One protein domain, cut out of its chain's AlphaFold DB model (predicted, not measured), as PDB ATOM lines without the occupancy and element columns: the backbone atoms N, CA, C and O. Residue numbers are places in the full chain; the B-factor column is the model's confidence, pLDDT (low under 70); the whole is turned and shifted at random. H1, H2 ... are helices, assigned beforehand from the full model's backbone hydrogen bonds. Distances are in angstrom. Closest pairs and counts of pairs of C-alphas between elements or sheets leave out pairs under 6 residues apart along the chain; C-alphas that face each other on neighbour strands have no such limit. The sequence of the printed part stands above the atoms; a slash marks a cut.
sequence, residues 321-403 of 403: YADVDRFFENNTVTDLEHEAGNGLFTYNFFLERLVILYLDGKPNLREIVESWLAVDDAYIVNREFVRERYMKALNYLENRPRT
ATOM      1  N   TYR A 321     136.940  87.645 178.852       92.75
ATOM      2  CA  TYR A 321     136.866  89.006 179.406       92.75
ATOM      3  C   TYR A 321     137.412  90.082 178.460       92.75
ATOM      4  O   TYR A 321     136.845  91.170 178.372       92.75
ATOM      5  N   ALA A 322     138.464  89.776 177.699       93.31
ATOM      6  CA  ALA A 322     139.008  90.690 176.699       93.31
ATOM      7  C   ALA A 322     138.005  90.996 175.568       93.31
ATOM      8  O   ALA A 322     138.007  92.102 175.023       93.31
ATOM      9  N   ASP A 323     137.135  90.045 175.214       93.88
ATOM     10  CA  ASP A 323     136.081  90.287 174.223       93.88
ATOM     11  C   ASP A 323     134.964  91.167 174.790       93.88
ATOM     12  O   ASP A 323     134.458  92.035 174.079       93.88
ATOM     13  N   VAL A 324     134.616  90.986 176.071       89.81
ATOM     14  CA  VAL A 324     133.670  91.865 176.780       89.81
ATOM     15  C   VAL A 324     134.207  93.294 176.823       89.81
ATOM     16  O   VAL A 324     133.489  94.227 176.477       89.81
ATOM     17  N   ASP A 325     135.476  93.475 177.183       90.56
ATOM     18  CA  ASP A 325     136.122  94.790 177.203       90.56
ATOM     19  C   ASP A 325     136.063  95.477 175.830       90.56
ATOM     20  O   ASP A 325     135.591  96.609 175.714       90.56
ATOM     21  N   ARG A 326     136.426  94.754 174.762       91.19
ATOM     22  CA  ARG A 326     136.322  95.260 173.385       91.19
ATOM     23  C   ARG A 326     134.878  95.598 172.999       91.19
ATOM     24  O   ARG A 326     134.645  96.561 172.270       91.19
ATOM     25  N   PHE A 327     133.904  94.813 173.461       88.88
ATOM     26  CA  PHE A 327     132.490  95.089 173.221       88.88
ATOM     27  C   PHE A 327     132.053  96.403 173.874       88.88
ATOM     28  O   PHE A 327     131.390  97.201 173.211       88.88
ATOM     29  N   PHE A 328     132.475  96.676 175.114       87.44
ATOM     30  CA  PHE A 328     132.263  97.982 175.737       87.44
ATOM     31  C   PHE A 328     132.892  99.098 174.901       87.44
ATOM     32  O   PHE A 328     132.201 100.055 174.567       87.44
ATOM     33  N   GLU A 329     134.163  98.972 174.507       87.38
ATOM     34  CA  GLU A 329     134.857  99.997 173.706       87.38
ATOM     35  C   GLU A 329     134.119 100.343 172.417       87.38
ATOM     36  O   GLU A 329     133.923 101.518 172.115       87.38
ATOM     37  N   ASN A 330     133.665  99.326 171.687       87.56
ATOM     38  CA  ASN A 330     132.988  99.512 170.408       87.56
ATOM     39  C   ASN A 330     131.575 100.098 170.537       87.56
ATOM     40  O   ASN A 330     131.059 100.633 169.560       87.56
ATOM     41  N   ASN A 331     130.946  99.975 171.710       84.12
ATOM     42  CA  ASN A 331     129.558 100.389 171.942       84.12
ATOM     43  C   ASN A 331     129.428 101.537 172.951       84.12
ATOM     44  O   ASN A 331     128.325 101.826 173.419       84.12
ATOM     45  N   THR A 332     130.544 102.189 173.285       87.31
ATOM     46  CA  THR A 332     130.554 103.386 174.125       87.31
ATOM     47  C   THR A 332     130.272 104.616 173.279       87.31
ATOM     48  O   THR A 332     130.967 104.873 172.298       87.31
ATOM     49  N   VAL A 333     129.283 105.402 173.686       86.62
ATOM     50  CA  VAL A 333     128.855 106.621 172.995       86.62
ATOM     51  C   VAL A 333     128.718 107.786 173.977       86.62
ATOM     52  O   VAL A 333     128.872 107.617 175.190       86.62
ATOM     53  N   THR A 334     128.472 108.989 173.457       87.56
ATOM     54  CA  THR A 334     128.107 110.137 174.303       87.56
ATOM     55  C   THR A 334     126.764 109.904 174.994       87.56
ATOM     56  O   THR A 334     125.954 109.091 174.549       87.56
ATOM     57  N   ASP A 335     126.494 110.652 176.062       82.31
ATOM     58  CA  ASP A 335     125.216 110.560 176.777       82.31
ATOM     59  C   ASP A 335     124.024 110.890 175.861       82.31
ATOM     60  O   ASP A 335     123.050 110.147 175.803       82.31
ATOM     61  N   LEU A 336     124.171 111.922 175.022       83.25
ATOM     62  CA  LEU A 336     123.172 112.305 174.021       83.25
ATOM     63  C   LEU A 336     122.919 111.208 172.977       83.25
ATOM     64  O   LEU A 336     121.781 110.988 172.564       83.25
ATOM     65  N   GLU A 337     123.969 110.530 172.516       82.69
ATOM     66  CA  GLU A 337     123.833 109.416 171.572       82.69
ATOM     67  C   GLU A 337     123.168 108.206 172.224       82.69
ATOM     68  O   GLU A 337     122.362 107.542 171.574       82.69
ATOM     69  N   HIS A 338     123.465 107.935 173.495       79.50
ATOM     70  CA  HIS A 338     122.813 106.878 174.258       79.50
ATOM     71  C   HIS A 338     121.319 107.170 174.466       79.50
ATOM     72  O   HIS A 338     120.489 106.318 174.155       79.50
ATOM     73  N   GLU A 339     120.955 108.388 174.881       76.62
ATOM     74  CA  GLU A 339     119.552 108.822 174.992       76.62
ATOM     75  C   GLU A 339     118.808 108.753 173.647       76.62
ATOM     76  O   GLU A 339     117.617 108.442 173.598       76.62
ATOM     77  N   ALA A 340     119.515 108.999 172.540       73.00
ATOM     78  CA  ALA A 340     118.987 108.853 171.188       73.00
ATOM     79  C   ALA A 340     118.925 107.391 170.693       73.00
ATOM     80  O   ALA A 340     118.417 107.147 169.596       73.00
ATOM     81  N   GLY A 341     119.429 106.422 171.465       69.88
ATOM     82  CA  GLY A 341     119.448 104.996 171.123       69.88
ATOM     83  C   GLY A 341     120.538 104.580 170.125       69.88
ATOM     84  O   GLY A 341     120.432 103.518 169.514       69.88
ATOM     85  N   ASN A 342     121.577 105.401 169.931       67.94
ATOM     86  CA  ASN A 342     122.666 105.164 168.973       67.94
ATOM     87  C   ASN A 342     123.845 104.358 169.550       67.94
ATOM     88  O   ASN A 342     124.759 104.006 168.804       67.94
ATOM     89  N   GLY A 343     123.838 104.045 170.848       68.19
ATOM     90  CA  GLY A 343     124.837 103.187 171.484       68.19
ATOM     91  C   GLY A 343     124.387 102.661 172.843       68.19
ATOM     92  O   GLY A 343     123.401 103.131 173.409       68.19
ATOM     93  N   LEU A 344     125.104 101.651 173.336       73.44
ATOM     94  CA  LEU A 344     124.694 100.864 174.503       73.44
ATOM     95  C   LEU A 344     125.244 101.445 175.805       73.44
ATOM     96  O   LEU A 344     124.520 101.580 176.782       73.44
ATOM     97  N   PHE A 345     126.505 101.879 175.803       80.00
ATOM     98  CA  PHE A 345     127.181 102.258 177.036       80.00
ATOM     99  C   PHE A 345     127.588 103.722 177.061       80.00
ATOM    100  O   PHE A 345     127.998 104.306 176.059       80.00
ATOM    101  N   THR A 346     127.566 104.282 178.264       81.81
ATOM    102  CA  THR A 346     128.229 105.543 178.590       81.81
ATOM    103  C   THR A 346     129.224 105.296 179.715       81.81
ATOM    104  O   THR A 346     129.106 104.334 180.483       81.81
ATOM    105  N   TYR A 347     130.182 106.206 179.876       83.19
ATOM    106  CA  TYR A 347     131.147 106.152 180.973       83.19
ATOM    107  C   TYR A 347     130.510 106.357 182.355       83.19
ATOM    108  O   TYR A 347     131.238 106.372 183.342       83.19
ATOM    109  N   ASN A 348     129.186 106.503 182.468       75.62
ATOM    110  CA  ASN A 348     128.474 106.497 183.745       75.62
ATOM    111  C   ASN A 348     128.307 105.072 184.326       75.62
ATOM    112  O   ASN A 348     128.103 104.937 185.534       75.62
ATOM    113  N   PHE A 349     128.420 104.023 183.494       75.25
ATOM    114  CA  PHE A 349     128.090 102.624 183.829       75.25
ATOM    115  C   PHE A 349     129.249 101.638 183.569       75.25
ATOM    116  O   PHE A 349     129.047 100.511 183.136       75.25
ATOM    117  N   PHE A 350     130.502 102.053 183.779       86.44
ATOM    118  CA  PHE A 350     131.691 101.198 183.591       86.44
ATOM    119  C   PHE A 350     132.166 100.515 184.878       86.44
ATOM    120  O   PHE A 350     133.262  99.952 184.904       86.44
ATOM    121  N   LEU A 351     131.379 100.535 185.959       83.19
ATOM    122  CA  LEU A 351     131.714  99.725 187.135       83.19
ATOM    123  C   LEU A 351     131.778  98.248 186.753       83.19
ATOM    124  O   LEU A 351     132.679  97.535 187.189       83.19
ATOM    125  N   GLU A 352     130.856  97.828 185.895       82.06
ATOM    126  CA  GLU A 352     130.812  96.507 185.314       82.06
ATOM    127  C   GLU A 352     132.120  96.209 184.566       82.06
ATOM    128  O   GLU A 352     132.888  95.313 184.930       82.06
ATOM    129  N   ARG A 353     132.443  97.052 183.579       87.81
ATOM    130  CA  ARG A 353     133.670  96.955 182.779       87.81
ATOM    131  C   ARG A 353     134.942  96.933 183.641       87.81
ATOM    132  O   ARG A 353     135.883  96.211 183.325       87.81
ATOM    133  N   LEU A 354     134.986  97.685 184.742       91.25
ATOM    134  CA  LEU A 354     136.120  97.691 185.668       91.25
ATOM    135  C   LEU A 354     136.330  96.325 186.340       91.25
ATOM    136  O   LEU A 354     137.473  95.880 186.469       91.25
ATOM    137  N   VAL A 355     135.248  95.648 186.738       89.75
ATOM    138  CA  VAL A 355     135.312  94.281 187.281       89.75
ATOM    139  C   VAL A 355     135.873  93.320 186.233       89.75
ATOM    140  O   VAL A 355     136.754  92.526 186.552       89.75
ATOM    141  N   ILE A 356     135.457  93.452 184.972       90.25
ATOM    142  CA  ILE A 356     135.961  92.630 183.860       90.25
ATOM    143  C   ILE A 356     137.453  92.837 183.637       90.25
ATOM    144  O   ILE A 356     138.194  91.865 183.547       90.25
ATOM    145  N   LEU A 357     137.928  94.083 183.608       93.25
ATOM    146  CA  LEU A 357     139.357  94.368 183.459       93.25
ATOM    147  C   LEU A 357     140.184  93.808 184.622       93.25
ATOM    148  O   LEU A 357     141.310  93.345 184.424       93.25
ATOM    149  N   TYR A 358     139.640  93.851 185.841       94.12
ATOM    150  CA  TYR A 358     140.273  93.238 187.004       94.12
ATOM    151  C   TYR A 358     140.376  91.716 186.855       94.12
ATOM    152  O   TYR A 358     141.451  91.162 187.102       94.12
ATOM    153  N   LEU A 359     139.297  91.061 186.417       92.31
ATOM    154  CA  LEU A 359     139.238  89.612 186.220       92.31
ATOM    155  C   LEU A 359     140.086  89.137 185.031       92.31
ATOM    156  O   LEU A 359     140.748  88.109 185.137       92.31
ATOM    157  N   ASP A 360     140.193  89.938 183.968       93.44
ATOM    158  CA  ASP A 360     141.151  89.754 182.862       93.44
ATOM    159  C   ASP A 360     142.616  89.932 183.312       93.44
ATOM    160  O   ASP A 360     143.568  89.712 182.563       93.44
ATOM    161  N   GLY A 361     142.832  90.363 184.556       92.25
ATOM    162  CA  GLY A 361     144.151  90.489 185.153       92.25
ATOM    163  C   GLY A 361     144.925  91.725 184.700       92.25
ATOM    164  O   GLY A 361     146.144  91.777 184.921       92.25
ATOM    165  N   LYS A 362     144.262  92.745 184.136       93.00
ATOM    166  CA  LYS A 362     144.928  93.979 183.693       93.00
ATOM    167  C   LYS A 362     145.713  94.622 184.848       93.00
ATOM    168  O   LYS A 362     145.190  94.743 185.959       93.00
ATOM    169  N   PRO A 363     146.987  95.004 184.647       85.44
ATOM    170  CA  PRO A 363     147.827  95.513 185.731       85.44
ATOM    171  C   PRO A 363     147.608  97.003 186.038       85.44
ATOM    172  O   PRO A 363     147.918  97.441 187.139       85.44
ATOM    173  N   ASN A 364     147.080  97.783 185.093       92.12
ATOM    174  CA  ASN A 364     147.026  99.247 185.148       92.12
ATOM    175  C   ASN A 364     145.598  99.801 185.306       92.12
ATOM    176  O   ASN A 364     145.254 100.825 184.721       92.12
ATOM    177  N   LEU A 365     144.761  99.139 186.114       93.56
ATOM    178  CA  LEU A 365     143.353  99.518 186.316       93.56
ATOM    179  C   LEU A 365     143.175 100.995 186.692       93.56
ATOM    180  O   LEU A 365     142.258 101.649 186.203       93.56
ATOM    181  N   ARG A 366     144.074 101.534 187.522       95.06
ATOM    182  CA  ARG A 366     144.048 102.938 187.942       95.06
ATOM    183  C   ARG A 366     144.219 103.911 186.784       95.06
ATOM    184  O   ARG A 366     143.421 104.831 186.658       95.06
ATOM    185  N   GLU A 367     145.203 103.673 185.922       96.00
ATOM    186  CA  GLU A 367     145.446 104.506 184.737       96.00
ATOM    187  C   GLU A 367     144.258 104.446 183.768       96.00
ATOM    188  O   GLU A 367     143.853 105.464 183.210       96.00
ATOM    189  N   ILE A 368     143.656 103.262 183.605       94.50
ATOM    190  CA  ILE A 368     142.463 103.076 182.771       94.50
ATOM    191  C   ILE A 368     141.292 103.895 183.339       94.50
ATOM    192  O   ILE A 368     140.697 104.686 182.609       94.50
ATOM    193  N   VAL A 369     140.990 103.774 184.637       93.81
ATOM    194  CA  VAL A 369     139.917 104.546 185.292       93.81
ATOM    195  C   VAL A 369     140.169 106.053 185.192       93.81
ATOM    196  O   VAL A 369     139.245 106.818 184.918       93.81
ATOM    197  N   GLU A 370     141.409 106.501 185.372       94.62
ATOM    198  CA  GLU A 370     141.770 107.911 185.205       94.62
ATOM    199  C   GLU A 370     141.553 108.391 183.763       94.62
ATOM    200  O   GLU A 370     141.037 109.493 183.570       94.62
ATOM    201  N   SER A 371     141.854 107.557 182.760       93.88
ATOM    202  CA  SER A 371     141.586 107.873 181.350       93.88
ATOM    203  C   SER A 371     140.090 108.029 181.063       93.88
ATOM    204  O   SER A 371     139.697 108.942 180.340       93.88
ATOM    205  N   TRP A 372     139.244 107.206 181.690       93.31
ATOM    206  CA  TRP A 372     137.791 107.319 181.593       93.31
ATOM    207  C   TRP A 372     137.291 108.609 182.225       93.31
ATOM    208  O   TRP A 372     136.448 109.282 181.658       93.31
ATOM    209  N   LEU A 373     137.830 109.004 183.377       92.25
ATOM    210  CA  LEU A 373     137.435 110.245 184.049       92.25
ATOM    211  C   LEU A 373     137.938 111.512 183.338       92.25
ATOM    212  O   LEU A 373     137.459 112.604 183.659       92.25
ATOM    213  N   ALA A 374     138.892 111.376 182.414       92.31
ATOM    214  CA  ALA A 374     139.485 112.463 181.642       92.31
ATOM    215  C   ALA A 374     138.789 112.732 180.294       92.31
ATOM    216  O   ALA A 374     139.153 113.696 179.620       92.31
ATOM    217  N   VAL A 375     137.810 111.909 179.894       91.00
ATOM    218  CA  VAL A 375     137.006 112.147 178.682       91.00
ATOM    219  C   VAL A 375     136.191 113.436 178.796       91.00
ATOM    220  O   VAL A 375     135.972 113.937 179.899       91.00
ATOM    221  N   ASP A 376     135.731 113.958 177.661       87.56
ATOM    222  CA  ASP A 376     134.912 115.173 177.590       87.56
ATOM    223  C   ASP A 376     133.584 115.051 178.369       87.56
ATOM    224  O   ASP A 376     133.047 113.956 178.547       87.56
ATOM    225  N   ASP A 377     133.043 116.186 178.827       85.56
ATOM    226  CA  ASP A 377     131.794 116.250 179.602       85.56
ATOM    227  C   ASP A 377     130.587 115.668 178.836       85.56
ATOM    228  O   ASP A 377     129.650 115.177 179.460       85.56
ATOM    229  N   ALA A 378     130.624 115.623 177.497       86.25
ATOM    230  CA  ALA A 378     129.592 114.977 176.676       86.25
ATOM    231  C   ALA A 378     129.424 113.463 176.938       86.25
ATOM    232  O   ALA A 378     128.406 112.876 176.572       86.25
ATOM    233  N   TYR A 379     130.416 112.819 177.555       83.81
ATOM    234  CA  TYR A 379     130.428 111.380 177.832       83.81
ATOM    235  C   TYR A 379     130.112 111.032 179.295       83.81
ATOM    236  O   TYR A 379     129.893 109.859 179.608       83.81
ATOM    237  N   ILE A 380     130.125 112.022 180.198       86.00
ATOM    238  CA  ILE A 380     129.934 111.833 181.642       86.00
ATOM    239  C   ILE A 380     129.084 112.973 182.204       86.00
ATOM    240  O   ILE A 380     129.562 114.091 182.379       86.00
ATOM    241  N   VAL A 381     127.850 112.656 182.597       81.38
ATOM    242  CA  VAL A 381     126.879 113.644 183.101       81.38
ATOM    243  C   VAL A 381     127.249 114.142 184.499       81.38
ATOM    244  O   VAL A 381     127.120 115.326 184.803       81.38
ATOM    245  N   ASN A 382     127.721 113.248 185.374       84.00
ATOM    246  CA  ASN A 382     128.065 113.580 186.757       84.00
ATOM    247  C   ASN A 382     129.443 113.023 187.141       84.00
ATOM    248  O   ASN A 382     129.564 111.997 187.813       84.00
ATOM    249  N   ARG A 383     130.505 113.715 186.706       89.00
ATOM    250  CA  ARG A 383     131.892 113.250 186.872       89.00
ATOM    251  C   ARG A 383     132.296 113.045 188.328       89.00
ATOM    252  O   ARG A 383     133.063 112.127 188.604       89.00
ATOM    253  N   GLU A 384     131.819 113.873 189.253       88.06
ATOM    254  CA  GLU A 384     132.158 113.731 190.673       88.06
ATOM    255  C   GLU A 384     131.552 112.451 191.263       88.06
ATOM    256  O   GLU A 384     132.273 111.653 191.863       88.06
ATOM    257  N   PHE A 385     130.269 112.195 190.987       85.62
ATOM    258  CA  PHE A 385     129.592 110.963 191.396       85.62
ATOM    259  C   PHE A 385     130.236 109.715 190.780       85.62
ATOM    260  O   PHE A 385     130.512 108.738 191.479       85.62
ATOM    261  N   VAL A 386     130.522 109.750 189.474       86.81
ATOM    262  CA  VAL A 386     131.181 108.642 188.765       86.81
ATOM    263  C   VAL A 386     132.580 108.393 189.337       86.81
ATOM    264  O   VAL A 386     132.938 107.250 189.621       86.81
ATOM    265  N   ARG A 387     133.352 109.457 189.594       91.00
ATOM    266  CA  ARG A 387     134.682 109.372 190.212       91.00
ATOM    267  C   ARG A 387     134.628 108.716 191.584       91.00
ATOM    268  O   ARG A 387     135.426 107.819 191.834       91.00
ATOM    269  N   GLU A 388     133.729 109.140 192.469       89.75
ATOM    270  CA  GLU A 388     133.617 108.555 193.810       89.75
ATOM    271  C   GLU A 388     133.391 107.038 193.732       89.75
ATOM    272  O   GLU A 388     134.112 106.259 194.366       89.75
ATOM    273  N   ARG A 389     132.447 106.609 192.887       87.50
ATOM    274  CA  ARG A 389     132.120 105.189 192.702       87.50
ATOM    275  C   ARG A 389     133.278 104.398 192.107       87.50
ATOM    276  O   ARG A 389     133.620 103.342 192.640       87.50
ATOM    277  N   TYR A 390     133.907 104.906 191.049       91.12
ATOM    278  CA  TYR A 390     135.028 104.224 190.401       91.12
ATOM    279  C   TYR A 390     136.235 104.118 191.317       91.12
ATOM    280  O   TYR A 390     136.820 103.047 191.410       91.12
ATOM    281  N   MET A 391     136.576 105.174 192.058       92.12
ATOM    282  CA  MET A 391     137.712 105.126 192.977       92.12
ATOM    283  C   MET A 391     137.447 104.193 194.162       92.12
ATOM    284  O   MET A 391     138.359 103.481 194.585       92.12
ATOM    285  N   LYS A 392     136.210 104.137 194.677       89.56
ATOM    286  CA  LYS A 392     135.819 103.159 195.704       89.56
ATOM    287  C   LYS A 392     135.982 101.726 195.188       89.56
ATOM    288  O   LYS A 392     136.603 100.911 195.867       89.56
ATOM    289  N   ALA A 393     135.464 101.437 193.994       88.88
ATOM    290  CA  ALA A 393     135.563 100.115 193.388       88.88
ATOM    291  C   ALA A 393     137.007  99.736 193.049       88.88
ATOM    292  O   ALA A 393     137.458  98.657 193.414       88.88
ATOM    293  N   LEU A 394     137.767 100.645 192.442       92.56
ATOM    294  CA  LEU A 394     139.179 100.453 192.125       92.56
ATOM    295  C   LEU A 394     139.997 100.121 193.377       92.56
ATOM    296  O   LEU A 394     140.717  99.128 193.386       92.56
ATOM    297  N   ASN A 395     139.848 100.908 194.449       91.38
ATOM    298  CA  ASN A 395     140.552 100.654 195.707       91.38
ATOM    299  C   ASN A 395     140.174  99.291 196.305       91.38
ATOM    300  O   ASN A 395     141.019  98.637 196.911       91.38
ATOM    301  N   TYR A 396     138.919  98.855 196.163       91.12
ATOM    302  CA  TYR A 396     138.517  97.515 196.582       91.12
ATOM    303  C   TYR A 396     139.227  96.438 195.750       91.12
ATOM    304  O   TYR A 396     139.886  95.565 196.312       91.12
ATOM    305  N   LEU A 397     139.147  96.535 194.420       91.50
ATOM    306  CA  LEU A 397     139.687  95.546 193.487       91.50
ATOM    307  C   LEU A 397     141.215  95.424 193.578       91.50
ATOM    308  O   LEU A 397     141.734  94.314 193.587       91.50
ATOM    309  N   GLU A 398     141.947  96.530 193.724       88.50
ATOM    310  CA  GLU A 398     143.411  96.512 193.896       88.50
ATOM    311  C   GLU A 398     143.860  95.782 195.174       88.50
ATOM    312  O   GLU A 398     144.949  95.209 195.210       88.50
ATOM    313  N   ASN A 399     143.022  95.777 196.215       88.25
ATOM    314  CA  ASN A 399     143.291  95.089 197.480       88.25
ATOM    315  C   ASN A 399     142.663  93.689 197.550       88.25
ATOM    316  O   ASN A 399     142.919  92.942 198.499       88.25
ATOM    317  N   ARG A 400     141.839  93.323 196.565       86.50
ATOM    318  CA  ARG A 400     141.191  92.019 196.486       86.50
ATOM    319  C   ARG A 400     142.174  90.986 195.914       86.50
ATOM    320  O   ARG A 400     142.684  91.187 194.807       86.50
ATOM    321  N   PRO A 401     142.420  89.854 196.601       78.44
ATOM    322  CA  PRO A 401     143.219  88.767 196.046       78.44
ATOM    323  C   PRO A 401     142.629  88.268 194.723       78.44
ATOM    324  O   PRO A 401     141.428  88.010 194.637       78.44
ATOM    325  N   ARG A 402     143.481  88.115 193.705       68.88
ATOM    326  CA  ARG A 402     143.113  87.438 192.457       68.88
ATOM    327  C   ARG A 402     143.068  85.939 192.757       68.88
ATOM    328  O   ARG A 402     144.119  85.337 192.964       68.88
ATOM    329  N   THR A 403     141.867  85.397 192.917       58.91
ATOM    330  CA  THR A 403     141.617  83.959 193.103       58.91
ATOM    331  C   THR A 403     141.517  83.252 191.774       58.91
ATOM    332  O   THR A 403     140.801  83.814 190.914       58.91
TER     333      THR A 403
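What this domain is: This is residues 321 to 403 of the 403 residues of an uncharacterized protein of Kingella potus (UniProt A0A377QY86). Three helices, H3, H4 and H5, pack nearly aligned as a small up-and-down bundle with their centres in a triangle, and H1 packs on H3 but stays away from H4 and H5. The short H2, which touches no helix, lies at one end of the long axis, and the tail after H5 reaches the other end. The printed part has 83 residues with five named helices, H1 to H5 in order along the chain, and no named strand; the class is all helix, with 50 residues in the helices. The whole is compact, with a radius of gyration of the C-alphas of 12.8 A, and flat in outline, spanning 40 by 28 by 15 A.

How they stand to each other: H1, residues 321 to 330, touches H3, residues 351 to 359; their closest C-alphas, those of Tyr 321 and Ile 356, are 5.8 A apart. These two run opposite ways at a tilt of 37 degrees, only just steep. H2, residues 335 to 339, touches no helix. H3 is the hub, touching three helices. One is H4, residues 365 to 373, with which it forms a helical hairpin: the closest C-alphas, those of Tyr 358 and Leu 365, are 7.0 A apart, and the tilt is shallow, 24 degrees, opposite ways. H3 also touches H5, residues 383 to 399, at a shallow tilt of 23 degrees, the same way, with the closest C-alphas, those of Leu 351 and Tyr 390, 6.5 A apart. H4 and H5 form a second helical hairpin at a shallow tilt of 5 degrees, opposite ways; their closest C-alphas, those of Leu 373 and Arg 387, are 6.8 A apart. H1 is apart from H4 and from H5. The helix packing is mostly aligned, 3 of the 4 touching pairs being at a shallow tilt. In H1, H2, H3 and H4 every O i to N i+4 pair is within hydrogen-bond range; in H5 it is 12 of 13.

Where its parts are: H1 begins at C-alpha 321, (136.866, 89.006, 179.406), and is 14.4 A long from first to last C-alpha. H2 measures 6.2 A, H3 12.6 A and H4 12.5 A. H3 begins at C-alpha 351, (131.714, 99.725, 187.135). H5, the longest helix, measures 23.9 A and ends at C-alpha 399, (143.291, 95.089, 197.480).

The domain as a whole: The two C-alphas farthest apart, those of Ala 340 and Thr 403, are 40.2 A apart. The printed part has no cut and ends at residue 403, the chain's last residue. The link from H2 to H3 is long, with 11 residues; those from H1 to H2 and from H3 to H4 are tight, and that from H4 to H5 is short. The mean pLDDT of the printed part is 86.6, and residues 341 to 343 and 402 to 403 are under 70.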